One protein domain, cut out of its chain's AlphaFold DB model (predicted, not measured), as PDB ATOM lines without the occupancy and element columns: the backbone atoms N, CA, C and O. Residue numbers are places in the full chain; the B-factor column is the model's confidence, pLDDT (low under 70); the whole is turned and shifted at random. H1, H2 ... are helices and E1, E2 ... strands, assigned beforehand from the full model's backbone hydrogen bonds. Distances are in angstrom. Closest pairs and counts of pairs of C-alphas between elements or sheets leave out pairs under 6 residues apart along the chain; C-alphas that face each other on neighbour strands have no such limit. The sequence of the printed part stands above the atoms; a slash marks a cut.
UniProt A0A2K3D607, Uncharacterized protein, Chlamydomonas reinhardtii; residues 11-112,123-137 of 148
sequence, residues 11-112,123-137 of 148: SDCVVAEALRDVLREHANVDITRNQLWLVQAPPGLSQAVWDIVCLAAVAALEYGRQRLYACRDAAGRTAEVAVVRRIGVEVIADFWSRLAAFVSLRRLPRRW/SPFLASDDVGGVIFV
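Overview. This is residues 11 to 112 and 123 to 137 of the 148 residues of an uncharacterized protein of Chlamydomonas reinhardtii (UniProt A0A2K3D607). A long helical hairpin, H3 and H4, makes the length of the model, and the shorter helix H1 packs on it to complete a three-helix bundle. A small two-strand hairpin, E1 and E2, sits at the end of the bundle where H4 ends, with E2 beside H4, and the short helix H2 lies near H1 and H3. The 117 printed residues hold four named helices and two named strands, in the order H1, H2, H3, H4, E1, E2; the sheet, in the order E1, E2, is antiparallel and the class is mostly helix. The whole is compact, with a radius of gyration of the C-alphas of 15.5 A, yet elongated in outline, spanning 51 by 27 by 22 A.

Arrangement. E1, residues 126 to 128, and E2, residues 134 to 136, form an antiparallel hairpin, with N 127 and O 135 within hydrogen-bond range at 2.9 A and N 135 and O 127 at 2.8 A. The closest C-alphas of E2 and H4, residues 77 to 104, are those of Val 103 and Ile 135, 5.9 A apart. H4 touches H3, residues 47 to 72, closest at the C-alphas of Ala 60 and Phe 95, 5.2 A apart. This helical hairpin runs opposite ways at a shallow tilt of 32 degrees, only just short of steep. H1, residues 14 to 27, touches residues 84 to 92 of H4, with the C-alphas of Val 15 and Gly 88 closest at 4.9 A; they run the same way at a steep tilt of 40 degrees. With residues 15 to 19, H1 touches residues 57 to 64 of H3, opposite ways at a shallow tilt of 26 degrees; the closest C-alphas, of Ala 16 and Leu 61, are 6.6 A apart. H1, H3 and H4 form an up-and-down bundle, each running against the one before it in the chain. H2, residues 33 to 37, is close to H3 but not clearly touching, with the C-alphas of Leu 36 and Cys 54 closest at 5.9 A. Every O i to N i+4 pair is within hydrogen-bond range in H1 and H2, against 21 of 22 in H3 and 21 of 24 in H4.

Along the chain. H1, residues 14 to 27, begins with C-alpha 14 at (15.884, 26.233, 23.331) and is 19.5 A long. H2 covers residues 33 to 37. H3, residues 47 to 72, is 36.3 A long, and H4, residues 77 to 104, is 40.9 A long and ends with C-alpha 104 at (14.410, 17.018, 51.991). E1 covers residues 126 to 128, and E2, residues 134 to 136, ends with C-alpha 136 at (9.865, 24.370, 47.679).

Size, cuts and confidence. The two C-alphas farthest apart, of Gly 76 and Val 131, are 52.2 A apart. Residues 113 to 122 are not printed, and C-alphas 112 and 123 are 13.2 A apart across this cut, which falls in the link from H4 to E1. Of the links printed whole, none is long. The mean pLDDT of the printed part is 80.4, and residues 73 to 78, 103 to 112 and 123 to 137 are under 70.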
ATOM      1  N   SER A  11      23.598  28.856  27.055       72.44
ATOM      2  CA  SER A  11      22.738  29.815  27.749       72.44
ATOM      3  C   SER A  11      21.531  30.328  26.958       72.44
ATOM      4  O   SER A  11      20.556  30.741  27.579       72.44
ATOM      5  N   ASP A  12      21.599  30.295  25.628       79.56
ATOM      6  CA  ASP A  12      20.576  30.779  24.696       79.56
ATOM      7  C   ASP A  12      19.985  29.626  23.856       79.56
ATOM      8  O   ASP A  12      19.348  29.852  22.832       79.56
ATOM      9  N   CYS A  13      20.224  28.364  24.237       84.94
ATOM     10  CA  CYS A  13      19.620  27.231  23.536       84.94
ATOM     11  C   CYS A  13      18.164  27.024  23.970       84.94
ATOM     12  O   CYS A  13      17.826  27.285  25.121       84.94
ATOM     13  N   VAL A  14      17.328  26.458  23.091       87.00
ATOM     14  CA  VAL A  14      15.884  26.233  23.331       87.00
ATOM     15  C   VAL A  14      15.569  25.511  24.648       87.00
ATOM     16  O   VAL A  14      14.552  25.785  25.274       87.00
ATOM     17  N   VAL A  15      16.455  24.626  25.116       88.69
ATOM     18  CA  VAL A  15      16.307  23.946  26.415       88.69
ATOM     19  C   VAL A  15      16.489  24.926  27.580       88.69
ATOM     20  O   VAL A  15      15.713  24.908  28.533       88.69
ATOM     21  N   ALA A  16      17.484  25.813  27.494       89.38
ATOM     22  CA  ALA A  16      17.706  26.873  28.473       89.38
ATOM     23  C   ALA A  16      16.629  27.965  28.414       89.38
ATOM     24  O   ALA A  16      16.298  28.546  29.445       89.38
ATOM     25  N   GLU A  17      16.068  28.248  27.236       89.81
ATOM     26  CA  GLU A  17      14.920  29.153  27.101       89.81
ATOM     27  C   GLU A  17      13.674  28.565  27.759       89.81
ATOM     28  O   GLU A  17      13.091  29.218  28.617       89.81
ATOM     29  N   ALA A  18      13.348  27.304  27.464       91.25
ATOM     30  CA  ALA A  18      12.195  26.623  28.045       91.25
ATOM     31  C   ALA A  18      12.255  26.577  29.579       91.25
ATOM     32  O   ALA A  18      11.255  26.843  30.243       91.25
ATOM     33  N   LEU A  19      13.429  26.296  30.163       92.25
ATOM     34  CA  LEU A  19      13.582  26.345  31.617       92.25
ATOM     35  C   LEU A  19      13.386  27.767  32.164       92.25
ATOM     36  O   LEU A  19      12.730  27.938  33.187       92.25
ATOM     37  N   ARG A  20      13.917  28.800  31.490       91.75
ATOM     38  CA  ARG A  20      13.692  30.199  31.896       91.75
ATOM     39  C   ARG A  20      12.222  30.592  31.814       91.75
ATOM     40  O   ARG A  20      11.765  31.301  32.700       91.75
ATOM     41  N   ASP A  21      11.494  30.136  30.803       90.88
ATOM     42  CA  ASP A  21      10.064  30.421  30.663       90.88
ATOM     43  C   ASP A  21       9.257  29.784  31.795       90.88
ATOM     44  O   ASP A  21       8.455  30.471  32.421       90.88
ATOM     45  N   VAL A  22       9.566  28.535  32.161       90.88
ATOM     46  CA  VAL A  22       8.981  27.880  33.344       90.88
ATOM     47  C   VAL A  22       9.286  28.664  34.623       90.88
ATOM     48  O   VAL A  22       8.402  28.856  35.454       90.88
ATOM     49  N   LEU A  23      10.521  29.147  34.791       89.88
ATOM     50  CA  LEU A  23      10.885  29.960  35.952       89.88
ATOM     51  C   LEU A  23      10.127  31.294  35.979       89.88
ATOM     52  O   LEU A  23       9.700  31.707  37.052       89.88
ATOM     53  N   ARG A  24       9.958  31.968  34.833       89.69
ATOM     54  CA  ARG A  24       9.211  33.237  34.722       89.69
ATOM     55  C   ARG A  24       7.745  33.057  35.067       89.69
ATOM     56  O   ARG A  24       7.206  33.834  35.845       89.69
ATOM     57  N   GLU A  25       7.129  32.033  34.486       87.44
ATOM     58  CA  GLU A  25       5.729  31.693  34.712       87.44
ATOM     59  C   GLU A  25       5.494  31.356  36.185       87.44
ATOM     60  O   GLU A  25       4.592  31.905  36.811       87.44
ATOM     61  N   HIS A  26       6.364  30.530  36.768       84.62
ATOM     62  CA  HIS A  26       6.248  30.142  38.167       84.62
ATOM     63  C   HIS A  26       6.527  31.303  39.131       84.62
ATOM     64  O   HIS A  26       5.824  31.467  40.124       84.62
ATOM     65  N   ALA A  27       7.545  32.121  38.850       82.06
ATOM     66  CA  ALA A  27       7.912  33.236  39.714       82.06
ATOM     67  C   ALA A  27       6.993  34.456  39.568       82.06
ATOM     68  O   ALA A  27       7.032  35.340  40.421       82.06
ATOM     69  N   ASN A  28       6.216  34.526  38.482       83.31
ATOM     70  CA  ASN A  28       5.476  35.710  38.048       83.31
ATOM     71  C   ASN A  28       6.347  36.987  38.027       83.31
ATOM     72  O   ASN A  28       5.902  38.085  38.364       83.31
ATOM     73  N   VAL A  29       7.623  36.828  37.667       83.56
ATOM     74  CA  VAL A  29       8.624  37.898  37.569       83.56
ATOM     75  C   VAL A  29       9.401  37.708  36.274       83.56
ATOM     76  O   VAL A  29       9.691  36.582  35.866       83.56
ATOM     77  N   ASP A  30       9.768  38.815  35.626       85.25
ATOM     78  CA  ASP A  30      10.639  38.751  34.458       85.25
ATOM     79  C   ASP A  30      12.060  38.345  34.872       85.25
ATOM     80  O   ASP A  30      12.822  39.114  35.462       85.25
ATOM     81  N   ILE A  31      12.393  37.090  34.580       87.06
ATOM     82  CA  ILE A  31      13.712  36.509  34.793       87.06
ATOM     83  C   ILE A  31      14.510  36.656  33.503       87.06
ATOM     84  O   ILE A  31      14.264  36.009  32.478       87.06
ATOM     85  N   THR A  32      15.517  37.510  33.558       87.62
ATOM     86  CA  THR A  32      16.487  37.702  32.486       87.62
ATOM     87  C   THR A  32      17.526  36.584  32.484       87.62
ATOM     88  O   THR A  32      17.796  35.926  33.491       87.62
ATOM     89  N   ARG A  33      18.194  36.406  31.339       86.38
ATOM     90  CA  ARG A  33      19.355  35.516  31.227       86.38
ATOM     91  C   ARG A  33      20.407  35.842  32.291       86.38
ATOM     92  O   ARG A  33      20.892  34.952  32.979       86.38
ATOM     93  N   ASN A  34      20.751  37.117  32.437       86.56
ATOM     94  CA  ASN A  34      21.820  37.541  33.336       86.56
ATOM     95  C   ASN A  34      21.506  37.196  34.796       86.56
ATOM     96  O   ASN A  34      22.406  36.767  35.504       86.56
ATOM     97  N   GLN A  35      20.246  37.289  35.221       88.56
ATOM     98  CA  GLN A  35      19.845  36.909  36.578       88.56
ATOM     99  C   GLN A  35      20.092  35.424  36.867       88.56
ATOM    100  O   GLN A  35      20.588  35.093  37.942       88.56
ATOM    101  N   LEU A  36      19.831  34.540  35.897       88.12
ATOM    102  CA  LEU A  36      20.100  33.107  36.034       88.12
ATOM    103  C   LEU A  36      21.604  32.792  36.020       88.12
ATOM    104  O   LEU A  36      22.097  32.051  36.863       88.12
ATOM    105  N   TRP A  37      22.348  33.359  35.068       88.56
ATOM    106  CA  TRP A  37      23.752  32.988  34.843       88.56
ATOM    107  C   TRP A  37      24.748  33.722  35.747       88.56
ATOM    108  O   TRP A  37      25.832  33.202  35.996       88.56
ATOM    109  N   LEU A  38      24.402  34.913  36.238       89.44
ATOM    110  CA  LEU A  38      25.200  35.663  37.216       89.44
ATOM    111  C   LEU A  38      24.731  35.429  38.653       89.44
ATOM    112  O   LEU A  38      25.290  36.035  39.564       89.44
ATOM    113  N   VAL A  39      23.717  34.578  38.855       90.19
ATOM    114  CA  VAL A  39      23.137  34.284  40.171       90.19
ATOM    115  C   VAL A  39      22.718  35.582  40.874       90.19
ATOM    116  O   VAL A  39      23.057  35.843  42.021       90.19
ATOM    117  N   GLN A  40      22.008  36.452  40.154       89.50
ATOM    118  CA  GLN A  40      21.504  37.721  40.683       89.50
ATOM    119  C   GLN A  40      19.994  37.632  40.846       89.50
ATOM    120  O   GLN A  40      19.287  37.467  39.852       89.50
ATOM    121  N   ALA A  41      19.504  37.732  42.083       87.31
ATOM    122  CA  ALA A  41      18.079  37.613  42.348       87.31
ATOM    123  C   ALA A  41      17.275  38.708  41.626       87.31
ATOM    124  O   ALA A  41      17.648  39.886  41.680       87.31
ATOM    125  N   PRO A  42      16.164  38.347  40.961       87.06
ATOM    126  CA  PRO A  42      15.228  39.334  40.459       87.06
ATOM    127  C   PRO A  42      14.616  40.169  41.594       87.06
ATOM    128  O   PRO A  42      14.526  39.697  42.732       87.06
ATOM    129  N   PRO A  43      14.154  41.399  41.301       82.06
ATOM    130  CA  PRO A  43      13.454  42.219  42.282       82.06
ATOM    131  C   PRO A  43      12.269  41.456  42.890       82.06
ATOM    132  O   PRO A  43      11.453  40.895  42.166       82.06
ATOM    133  N   GLY A  44      12.182  41.436  44.221       78.12
ATOM    134  CA  GLY A  44      11.123  40.728  44.949       78.12
ATOM    135  C   GLY A  44      11.448  39.278  45.328       78.12
ATOM    136  O   GLY A  44      10.715  38.706  46.128       78.12
ATOM    137  N   LEU A  45      12.558  38.702  44.844       79.19
ATOM    138  CA  LEU A  45      13.042  37.390  45.284       79.19
ATOM    139  C   LEU A  45      14.227  37.511  46.251       79.19
ATOM    140  O   LEU A  45      15.096  38.370  46.114       79.19
ATOM    141  N   SER A  46      14.279  36.606  47.228       82.31
ATOM    142  CA  SER A  46      15.415  36.492  48.144       82.31
ATOM    143  C   SER A  46      16.622  35.871  47.443       82.31
ATOM    144  O   SER A  46      16.504  34.832  46.791       82.31
ATOM    145  N   GLN A  47      17.803  36.462  47.642       83.81
ATOM    146  CA  GLN A  47      19.059  35.952  47.087       83.81
ATOM    147  C   GLN A  47      19.360  34.520  47.542       83.81
ATOM    148  O   GLN A  47      19.747  33.700  46.721       83.81
ATOM    149  N   ALA A  48      19.097  34.182  48.807       80.50
ATOM    150  CA  ALA A  48      19.347  32.835  49.326       80.50
ATOM    151  C   ALA A  48      18.484  31.764  48.631       80.50
ATOM    152  O   ALA A  48      18.934  30.643  48.407       80.50
ATOM    153  N   VAL A  49      17.247  32.117  48.268       81.62
ATOM    154  CA  VAL A  49      16.337  31.241  47.512       81.62
ATOM    155  C   VAL A  49      16.798  31.138  46.065       81.62
ATOM    156  O   VAL A  49      16.865  30.046  45.503       81.62
ATOM    157  N   TRP A  50      17.175  32.276  45.483       88.75
ATOM    158  CA  TRP A  50      17.669  32.351  44.118       88.75
ATOM    159  C   TRP A  50      18.967  31.566  43.904       88.75
ATOM    160  O   TRP A  50      19.116  30.933  42.863       88.75
ATOM    161  N   ASP A  51      19.863  31.525  44.892       87.25
ATOM    162  CA  ASP A  51      21.091  30.726  44.849       87.25
ATOM    163  C   ASP A  51      20.779  29.229  44.660       87.25
ATOM    164  O   ASP A  51      21.406  28.556  43.838       87.25
ATOM    165  N   ILE A  52      19.772  28.708  45.375       86.31
ATOM    166  CA  ILE A  52      19.331  27.307  45.257       86.31
ATOM    167  C   ILE A  52      18.679  27.067  43.896       86.31
ATOM    168  O   ILE A  52      19.006  26.085  43.225       86.31
ATOM    169  N   VAL A  53      17.788  27.968  43.467       89.44
ATOM    170  CA  VAL A  53      17.124  27.883  42.158       89.44
ATOM    171  C   VAL A  53      18.160  27.882  41.031       89.44
ATOM    172  O   VAL A  53      18.105  27.018  40.158       89.44
ATOM    173  N   CYS A  54      19.151  28.776  41.073       91.56
ATOM    174  CA  CYS A  54      20.233  28.831  40.091       91.56
ATOM    175  C   CYS A  54      21.075  27.559  40.098       91.56
ATOM    176  O   CYS A  54      21.383  27.024  39.035       91.56
ATOM    177  N   LEU A  55      21.427  27.042  41.277       90.88
ATOM    178  CA  LEU A  55      22.212  25.817  41.387       90.88
ATOM    179  C   LEU A  55      21.458  24.610  40.808       90.88
ATOM    180  O   LEU A  55      22.032  23.841  40.034       90.88
ATOM    181  N   ALA A  56      20.171  24.466  41.135       91.62
ATOM    182  CA  ALA A  56      19.315  23.421  40.580       91.62
ATOM    183  C   ALA A  56      19.153  23.571  39.058       91.62
ATOM    184  O   ALA A  56      19.275  22.588  38.327       91.62
ATOM    185  N   ALA A  57      18.940  24.797  38.572       93.06
ATOM    186  CA  ALA A  57      18.765  25.090  37.154       93.06
ATOM    187  C   ALA A  57      20.034  24.805  36.344       93.06
ATOM    188  O   ALA A  57      19.972  24.122  35.325       93.06
ATOM    189  N   VAL A  58      21.201  25.265  36.802       92.31
ATOM    190  CA  VAL A  58      22.484  25.016  36.125       92.31
ATOM    191  C   VAL A  58      22.808  23.521  36.103       92.31
ATOM    192  O   VAL A  58      23.253  23.016  35.073       92.31
ATOM    193  N   ALA A  59      22.536  22.792  37.191       93.12
ATOM    194  CA  ALA A  59      22.727  21.343  37.231       93.12
ATOM    195  C   ALA A  59      21.813  20.601  36.238       93.12
ATOM    196  O   ALA A  59      22.284  19.721  35.516       93.12
ATOM    197  N   ALA A  60      20.537  20.985  36.152       94.50
ATOM    198  CA  ALA A  60      19.593  20.398  35.204       94.50
ATOM    199  C   ALA A  60      19.945  20.725  33.746       94.50
ATOM    200  O   ALA A  60      19.871  19.871  32.862       94.50
ATOM    201  N   LEU A  61      20.399  21.949  33.482       92.88
ATOM    202  CA  LEU A  61      20.870  22.341  32.159       92.88
ATOM    203  C   LEU A  61      22.136  21.569  31.767       92.88
ATOM    204  O   LEU A  61      22.225  21.082  30.644       92.88
ATOM    205  N   GLU A  62      23.086  21.374  32.678       92.62
ATOM    206  CA  GLU A  62      24.261  20.537  32.420       92.62
ATOM    207  C   GLU A  62      23.871  19.083  32.096       92.62
ATOM    208  O   GLU A  62      24.396  18.506  31.139       92.62
ATOM    209  N   TYR A  63      22.885  18.521  32.802       91.88
ATOM    210  CA  TYR A  63      22.296  17.220  32.467       91.88
ATOM    211  C   TYR A  63      21.723  17.200  31.034       91.88
ATOM    212  O   TYR A  63      22.047  16.316  30.233       91.88
ATOM    213  N   GLY A  64      20.943  18.219  30.660       91.12
ATOM    214  CA  GLY A  64      20.410  18.370  29.303       91.12
ATOM    215  C   GLY A  64      21.496  18.490  28.235       91.12
ATOM    216  O   GLY A  64      21.405  17.872  27.171       91.12
ATOM    217  N   ARG A  65      22.565  19.237  28.524       89.44
ATOM    218  CA  ARG A  65      23.719  19.407  27.635       89.44
ATOM    219  C   ARG A  65      24.382  18.065  27.329       89.44
ATOM    220  O   ARG A  65      24.631  17.751  26.165       89.44
ATOM    221  N   GLN A  66      24.637  17.257  28.358       90.19
ATOM    222  CA  GLN A  66      25.226  15.921  28.217       90.19
ATOM    223  C   GLN A  66      24.335  15.000  27.375       90.19
ATOM    224  O   GLN A  66      24.816  14.309  26.474       90.19
ATOM    225  N   ARG A  67      23.019  15.047  27.609       89.31
ATOM    226  CA  ARG A  67      22.009  14.295  26.850       89.31
ATOM    227  C   ARG A  67      21.966  14.684  25.375       89.31
ATOM    228  O   ARG A  67      21.883  13.795  24.527       89.31
ATOM    229  N   LEU A  68      22.056  15.977  25.068       86.50
ATOM    230  CA  LEU A  68      22.109  16.476  23.692       86.50
ATOM    231  C   LEU A  68      23.362  15.982  22.969       86.50
ATOM    232  O   LEU A  68      23.261  15.513  21.838       86.50
ATOM    233  N   TYR A  69      24.526  16.019  23.625       85.50
ATOM    234  CA  TYR A  69      25.756  15.485  23.035       85.50
ATOM    235  C   TYR A  69      25.682  13.981  22.786       85.50
ATOM    236  O   TYR A  69      26.094  13.536  21.720       85.50
ATOM    237  N   ALA A  70      25.100  13.210  23.706       85.75
ATOM    238  CA  ALA A  70      24.944  11.766  23.535       85.75
ATOM    239  C   ALA A  70      24.016  11.391  22.362       85.75
ATOM    240  O   ALA A  70      24.198  10.346  21.743       85.75
ATOM    241  N   CYS A  71      23.019  12.223  22.049       82.25
ATOM    242  CA  CYS A  71      22.072  11.965  20.959       82.25
ATOM    243  C   CYS A  71      22.510  12.541  19.602       82.25
ATOM    244  O   CYS A  71      21.918  12.195  18.579       82.25
ATOM    245  N   ARG A  72      23.517  13.422  19.582       74.56
ATOM    246  CA  ARG A  72      23.941  14.179  18.395       74.56
ATOM    247  C   ARG A  72      24.405  13.289  17.241       74.56
ATOM    248  O   ARG A  72      24.129  13.613  16.091       74.56
ATOM    249  N   ASP A  73      25.055  12.171  17.542       67.12
ATOM    250  CA  ASP A  73      25.592  11.272  16.513       67.12
ATOM    251  C   ASP A  73      24.538  10.293  15.957       67.12
ATOM    252  O   ASP A  73      24.783   9.621  14.958       67.12
ATOM    253  N   ALA A  74      23.349  10.222  16.571       63.28
ATOM    254  CA  ALA A  74      22.328   9.216  16.272       63.28
ATOM    255  C   ALA A  74      21.089   9.748  15.523       63.28
ATOM    256  O   ALA A  74      20.249   8.951  15.100       63.28
ATOM    257  N   ALA A  75      20.925  11.066  15.365       60.66
ATOM    258  CA  ALA A  75      19.662  11.662  14.917       60.66
ATOM    259  C   ALA A  75      19.718  12.274  13.501       60.66
ATOM    260  O   ALA A  75      20.594  13.069  13.177       60.66
ATOM    261  N   GLY A  76      18.717  11.959  12.666       64.38
ATOM    262  CA  GLY A  76      18.378  12.750  11.471       64.38
ATOM    263  C   GLY A  76      17.539  13.993  11.822       64.38
ATOM    264  O   GLY A  76      16.935  14.041  12.888       64.38
ATOM    265  N   ARG A  77      17.431  14.983  10.920       64.94
ATOM    266  CA  ARG A  77      16.829  16.318  11.192       64.94
ATOM    267  C   ARG A  77      15.450  16.315  11.881       64.94
ATOM    268  O   ARG A  77      15.207  17.115  12.773       64.94
ATOM    269  N   THR A  78      14.529  15.428  11.497       62.44
ATOM    270  CA  THR A  78      13.198  15.345  12.143       62.44
ATOM    271  C   THR A  78      13.271  14.701  13.530       62.44
ATOM    272  O   THR A  78      12.552  15.101  14.445       62.44
ATOM    273  N   ALA A  79      14.169  13.727  13.707       71.31
ATOM    274  CA  ALA A  79      14.435  13.118  15.007       71.31
ATOM    275  C   ALA A  79      15.120  14.115  15.954       71.31
ATOM    276  O   ALA A  79      14.851  14.093  17.149       71.31
ATOM    277  N   GLU A  80      15.931  15.034  15.425       76.94
ATOM    278  CA  GLU A  80      16.612  16.084  16.186       76.94
ATOM    279  C   GLU A  80      15.622  16.979  16.950       76.94
ATOM    280  O   GLU A  80      15.760  17.148  18.159       76.94
ATOM    281  N   VAL A  81      14.558  17.465  16.297       79.38
ATOM    282  CA  VAL A  81      13.534  18.310  16.950       79.38
ATOM    283  C   VAL A  81      12.802  17.554  18.066       79.38
ATOM    284  O   VAL A  81      12.608  18.088  19.161       79.38
ATOM    285  N   ALA A  82      12.414  16.301  17.817       83.88
ATOM    286  CA  ALA A  82      11.734  15.473  18.815       83.88
ATOM    287  C   ALA A  82      12.644  15.153  20.015       83.88
ATOM    288  O   ALA A  82      12.198  15.211  21.163       83.88
ATOM    289  N   VAL A  83      13.925  14.872  19.757       86.00
ATOM    290  CA  VAL A  83      14.948  14.635  20.783       86.00
ATOM    291  C   VAL A  83      15.150  15.880  21.643       86.00
ATOM    292  O   VAL A  83      15.129  15.774  22.866       86.00
ATOM    293  N   VAL A  84      15.285  17.058  21.032       87.19
ATOM    294  CA  VAL A  84      15.463  18.324  21.758       87.19
ATOM    295  C   VAL A  84      14.258  18.626  22.649       87.19
ATOM    296  O   VAL A  84      14.438  18.959  23.820       87.19
ATOM    297  N   ARG A  85      13.027  18.446  22.147       87.25
ATOM    298  CA  ARG A  85      11.807  18.644  22.945       87.25
ATOM    299  C   ARG A  85      11.737  17.681  24.128       87.25
ATOM    300  O   ARG A  85      11.434  18.104  25.240       87.25
ATOM    301  N   ARG A  86      12.035  16.400  23.896       90.44
ATOM    302  CA  ARG A  86      12.073  15.383  24.954       90.44
ATOM    303  C   ARG A  86      13.099  15.744  26.028       90.44
ATOM    304  O   ARG A  86      12.760  15.729  27.205       90.44
ATOM    305  N   ILE A  87      14.319  16.102  25.628       90.94
ATOM    306  CA  ILE A  87      15.371  16.506  26.568       90.94
ATOM    307  C   ILE A  87      14.946  17.758  27.343       90.94
ATOM    308  O   ILE A  87      15.181  17.824  28.542       90.94
ATOM    309  N   GLY A  88      14.267  18.717  26.705       90.62
ATOM    310  CA  GLY A  88      13.700  19.879  27.394       90.62
ATOM    311  C   GLY A  88      12.754  19.496  28.537       90.62
ATOM    312  O   GLY A  88      12.896  20.007  29.645       90.62
ATOM    313  N   VAL A  89      11.845  18.546  28.301       92.06
ATOM    314  CA  VAL A  89      10.946  18.020  29.346       92.06
ATOM    315  C   VAL A  89      11.731  17.319  30.458       92.06
ATOM    316  O   VAL A  89      11.461  17.554  31.634       92.06
ATOM    317  N   GLU A  90      12.724  16.496  30.108       93.94
ATOM    318  CA  GLU A  90      13.576  15.809  31.089       93.94
ATOM    319  C   GLU A  90      14.355  16.804  31.968       93.94
ATOM    320  O   GLU A  90      14.449  16.606  33.174       93.94
ATOM    321  N   VAL A  91      14.861  17.899  31.391       94.81
ATOM    322  CA  VAL A  91      15.564  18.967  32.122       94.81
ATOM    323  C   VAL A  91      14.641  19.687  33.098       94.81
ATOM    324  O   VAL A  91      15.030  19.929  34.237       94.81
ATOM    325  N   ILE A  92      13.417  20.019  32.682       93.69
ATOM    326  CA  ILE A  92      12.441  20.671  33.567       93.69
ATOM    327  C   ILE A  92      12.082  19.742  34.737       93.69
ATOM    328  O   ILE A  92      12.037  20.184  35.884       93.69
ATOM    329  N   ALA A  93      11.881  18.448  34.474       91.81
ATOM    330  CA  ALA A  93      11.608  17.465  35.521       91.81
ATOM    331  C   ALA A  93      12.797  17.292  36.488       91.81
ATOM    332  O   ALA A  93      12.606  17.285  37.704       91.81
ATOM    333  N   ASP A  94      14.024  17.200  35.962       93.44
ATOM    334  CA  ASP A  94      15.252  17.103  36.760       93.44
ATOM    335  C   ASP A  94      15.463  18.357  37.628       93.44
ATOM    336  O   ASP A  94      15.812  18.241  38.803       93.44
ATOM    337  N   PHE A  95      15.154  19.550  37.107       93.69
ATOM    338  CA  PHE A  95      15.172  20.794  37.878       93.69
ATOM    339  C   PHE A  95      14.249  20.729  39.103       93.69
ATOM    340  O   PHE A  95      14.710  20.945  40.227       93.69
ATOM    341  N   TRP A  96      12.970  20.389  38.912       90.06
ATOM    342  CA  TRP A  96      12.009  20.309  40.018       90.06
ATOM    343  C   TRP A  96      12.377  19.217  41.026       90.06
ATOM    344  O   TRP A  96      12.277  19.435  42.233       90.06
ATOM    345  N   SER A  97      12.882  18.075  40.550       88.94
ATOM    346  CA  SER A  97      13.370  16.998  41.417       88.94
ATOM    347  C   SER A  97      14.537  17.451  42.301       88.94
ATOM    348  O   SER A  97      14.533  17.211  43.511       88.94
ATOM    349  N   ARG A  98      15.515  18.171  41.734       88.81
ATOM    350  CA  ARG A  98      16.639  18.740  42.496       88.81
ATOM    351  C   ARG A  98      16.167  19.761  43.517       88.81
ATOM    352  O   ARG A  98      16.645  19.743  44.648       88.81
ATOM    353  N   LEU A  99      15.240  20.630  43.125       85.62
ATOM    354  CA  LEU A  99      14.704  21.660  44.005       85.62
ATOM    355  C   LEU A  99      13.990  21.040  45.218       85.62
ATOM    356  O   LEU A  99      14.258  21.430  46.354       85.62
ATOM    357  N   ALA A 100      13.181  20.000  44.995       81.75
ATOM    358  CA  ALA A 100      12.561  19.223  46.064       81.75
ATOM    359  C   ALA A 100      13.606  18.550  46.978       81.75
ATOM    360  O   ALA A 100      13.489  18.599  48.204       81.75
ATOM    361  N   ALA A 101      14.683  17.991  46.412       80.94
ATOM    362  CA  ALA A 101      15.739  17.338  47.189       80.94
ATOM    363  C   ALA A 101      16.489  18.297  48.138       80.94
ATOM    364  O   ALA A 101      16.886  17.886  49.231       80.94
ATOM    365  N   PHE A 102      16.660  19.575  47.771       73.38
ATOM    366  CA  PHE A 102      17.265  20.579  48.660       73.38
ATOM    367  C   PHE A 102      16.458  20.784  49.951       73.38
ATOM    368  O   PHE A 102      17.057  20.946  51.018       73.38
ATOM    369  N   VAL A 103      15.124  20.697  49.876       67.06
ATOM    370  CA  VAL A 103      14.237  20.714  51.053       67.06
ATOM    371  C   VAL A 103      14.466  19.478  51.908       67.06
ATOM    372  O   VAL A 103      14.722  19.578  53.109       67.06
ATOM    373  N   SER A 104      14.387  18.300  51.284       66.69
ATOM    374  CA  SER A 104      14.410  17.018  51.991       66.69
ATOM    375  C   SER A 104      15.731  16.786  52.721       66.69
ATOM    376  O   SER A 104      15.748  16.194  53.797       66.69
ATOM    377  N   LEU A 105      16.839  17.287  52.172       64.88
ATOM    378  CA  LEU A 105      18.160  17.153  52.784       64.88
ATOM    379  C   LEU A 105      18.421  18.181  53.898       64.88
ATOM    380  O   LEU A 105      19.449  18.071  54.565       64.88
ATOM    381  N   ARG A 106      17.537  19.177  54.100       60.25
ATOM    382  CA  ARG A 106      17.686  20.297  55.058       60.25
ATOM    383  C   ARG A 106      19.075  20.953  55.045       60.25
ATOM    384  O   ARG A 106      19.539  21.492  56.049       60.25
ATOM    385  N   ARG A 107      19.760  20.916  53.901       59.22
ATOM    386  CA  ARG A 107      21.084  21.522  53.703       59.22
ATOM    387  C   ARG A 107      20.910  22.874  53.050       59.22
ATOM    388  O   ARG A 107      21.190  23.066  51.872       59.22
ATOM    389  N   LEU A 108      20.388  23.788  53.847       60.75
ATOM    390  CA  LEU A 108      20.111  25.134  53.401       60.75
ATOM    391  C   LEU A 108      21.425  25.939  53.383       60.75
ATOM    392  O   LEU A 108      22.268  25.749  54.269       60.75
ATOM    393  N   PRO A 109      21.653  26.793  52.370       62.56
ATOM    394  CA  PRO A 109      22.840  27.636  52.301       62.56
ATOM    395  C   PRO A 109      22.995  28.519  53.546       62.56
ATOM    396  O   PRO A 109      22.028  28.834  54.243       62.56
ATOM    397  N   ARG A 110      24.231  28.966  53.813       54.91
ATOM    398  CA  ARG A 110      24.497  29.964  54.865       54.91
ATOM    399  C   ARG A 110      23.592  31.183  54.634       54.91
ATOM    400  O   ARG A 110      23.585  31.682  53.513       54.91
ATOM    401  N   ARG A 111      22.925  31.691  55.684       55.69
ATOM    402  CA  ARG A 111      21.938  32.800  55.675       55.69
ATOM    403  C   ARG A 111      20.489  32.414  55.368       55.69
ATOM    404  O   ARG A 111      19.651  33.305  55.255       55.69
ATOM    405  N   TRP A 112      20.159  31.127  55.268       60.81
ATOM    406  CA  TRP A 112      18.755  30.703  55.192       60.81
ATOM    407  C   TRP A 112      17.939  31.082  56.432       60.81
ATOM    408  O   TRP A 112      16.762  31.402  56.338       60.81
ATOM    409  N   SER A 123       7.343  34.268  48.426       58.84
ATOM    410  CA  SER A 123       8.376  33.661  47.592       58.84
ATOM    411  C   SER A 123       7.683  32.592  46.747       58.84
ATOM    412  O   SER A 123       7.241  31.604  47.323       58.84
ATOM    413  N   PRO A 124       7.582  32.740  45.417       61.50
ATOM    414  CA  PRO A 124       6.812  31.819  44.573       61.50
ATOM    415  C   PRO A 124       7.329  30.382  44.674       61.50
ATOM    416  O   PRO A 124       6.571  29.425  44.611       61.50
ATOM    417  N   PHE A 125       8.629  30.256  44.935       60.56
ATOM    418  CA  PHE A 125       9.308  28.989  45.112       60.56
ATOM    419  C   PHE A 125       9.169  28.404  46.517       60.56
ATOM    420  O   PHE A 125       9.612  27.285  46.689       60.56
ATOM    421  N   LEU A 126       8.628  29.101  47.526       66.44
ATOM    422  CA  LEU A 126       8.605  28.605  48.910       66.44
ATOM    423  C   LEU A 126       7.216  28.667  49.548       66.44
ATOM    424  O   LEU A 126       6.519  29.669  49.443       66.44
ATOM    425  N   ALA A 127       6.877  27.633  50.311       62.19
ATOM    426  CA  ALA A 127       5.742  27.617  51.226       62.19
ATOM    427  C   ALA A 127       6.172  27.105  52.608       62.19
ATOM    428  O   ALA A 127       7.229  26.491  52.755       62.19
ATOM    429  N   SER A 128       5.348  27.371  53.621       59.09
ATOM    430  CA  SER A 128       5.457  26.702  54.918       59.09
ATOM    431  C   SER A 128       4.677  25.391  54.866       59.09
ATOM    432  O   SER A 128       3.550  25.381  54.376       59.09
ATOM    433  N   ASP A 129       5.246  24.310  55.391       61.31
ATOM    434  CA  ASP A 129       4.487  23.113  55.744       61.31
ATOM    435  C   ASP A 129       3.685  23.334  57.043       61.31
ATOM    436  O   ASP A 129       3.876  24.334  57.753       61.31
ATOM    437  N   ASP A 130       2.796  22.388  57.361       53.34
ATOM    438  CA  ASP A 130       1.928  22.407  58.550       53.34
ATOM    439  C   ASP A 130       2.699  22.380  59.887       53.34
ATOM    440  O   ASP A 130       2.130  22.627  60.951       53.34
ATOM    441  N   VAL A 131       4.002  22.088  59.853       58.12
ATOM    442  CA  VAL A 131       4.900  21.985  61.014       58.12
ATOM    443  C   VAL A 131       5.867  23.185  61.077       58.12
ATOM    444  O   VAL A 131       6.753  23.233  61.933       58.12
ATOM    445  N   GLY A 132       5.704  24.183  60.200       56.25
ATOM    446  CA  GLY A 132       6.549  25.380  60.137       56.25
ATOM    447  C   GLY A 132       7.901  25.177  59.439       56.25
ATOM    448  O   GLY A 132       8.795  26.016  59.573       56.25
ATOM    449  N   GLY A 133       8.087  24.062  58.731       57.38
ATOM    450  CA  GLY A 133       9.208  23.816  57.829       57.38
ATOM    451  C   GLY A 133       9.025  24.525  56.488       57.38
ATOM    452  O   GLY A 133       7.910  24.770  56.048       57.38
ATOM    453  N   VAL A 134      10.127  24.875  55.823       60.66
ATOM    454  CA  VAL A 134      10.074  25.539  54.513       60.66
ATOM    455  C   VAL A 134      10.165  24.494  53.405       60.66
ATOM    456  O   VAL A 134      11.153  23.763  53.350       60.66
ATOM    457  N   ILE A 135       9.174  24.448  52.517       64.56
ATOM    458  CA  ILE A 135       9.127  23.573  51.338       64.56
ATOM    459  C   ILE A 135       9.255  24.383  50.049       64.56
ATOM    460  O   ILE A 135       8.800  25.522  49.986       64.56
ATOM    461  N   PHE A 136       9.857  23.791  49.015       65.00
ATOM    462  CA  PHE A 136       9.865  24.370  47.679       65.00
ATOM    463  C   PHE A 136       8.557  24.024  46.957       65.00
ATOM    464  O   PHE A 136       8.186  22.853  46.885       65.00
ATOM    465  N   VAL A 137       7.865  25.029  46.426       65.56
ATOM    466  CA  VAL A 137       6.614  24.846  45.681       65.56
ATOM    467  C   VAL A 137       6.960  24.602  44.216       65.56
ATOM    468  O   VAL A 137       7.631  25.411  43.585       65.56
TER     469      VAL A 137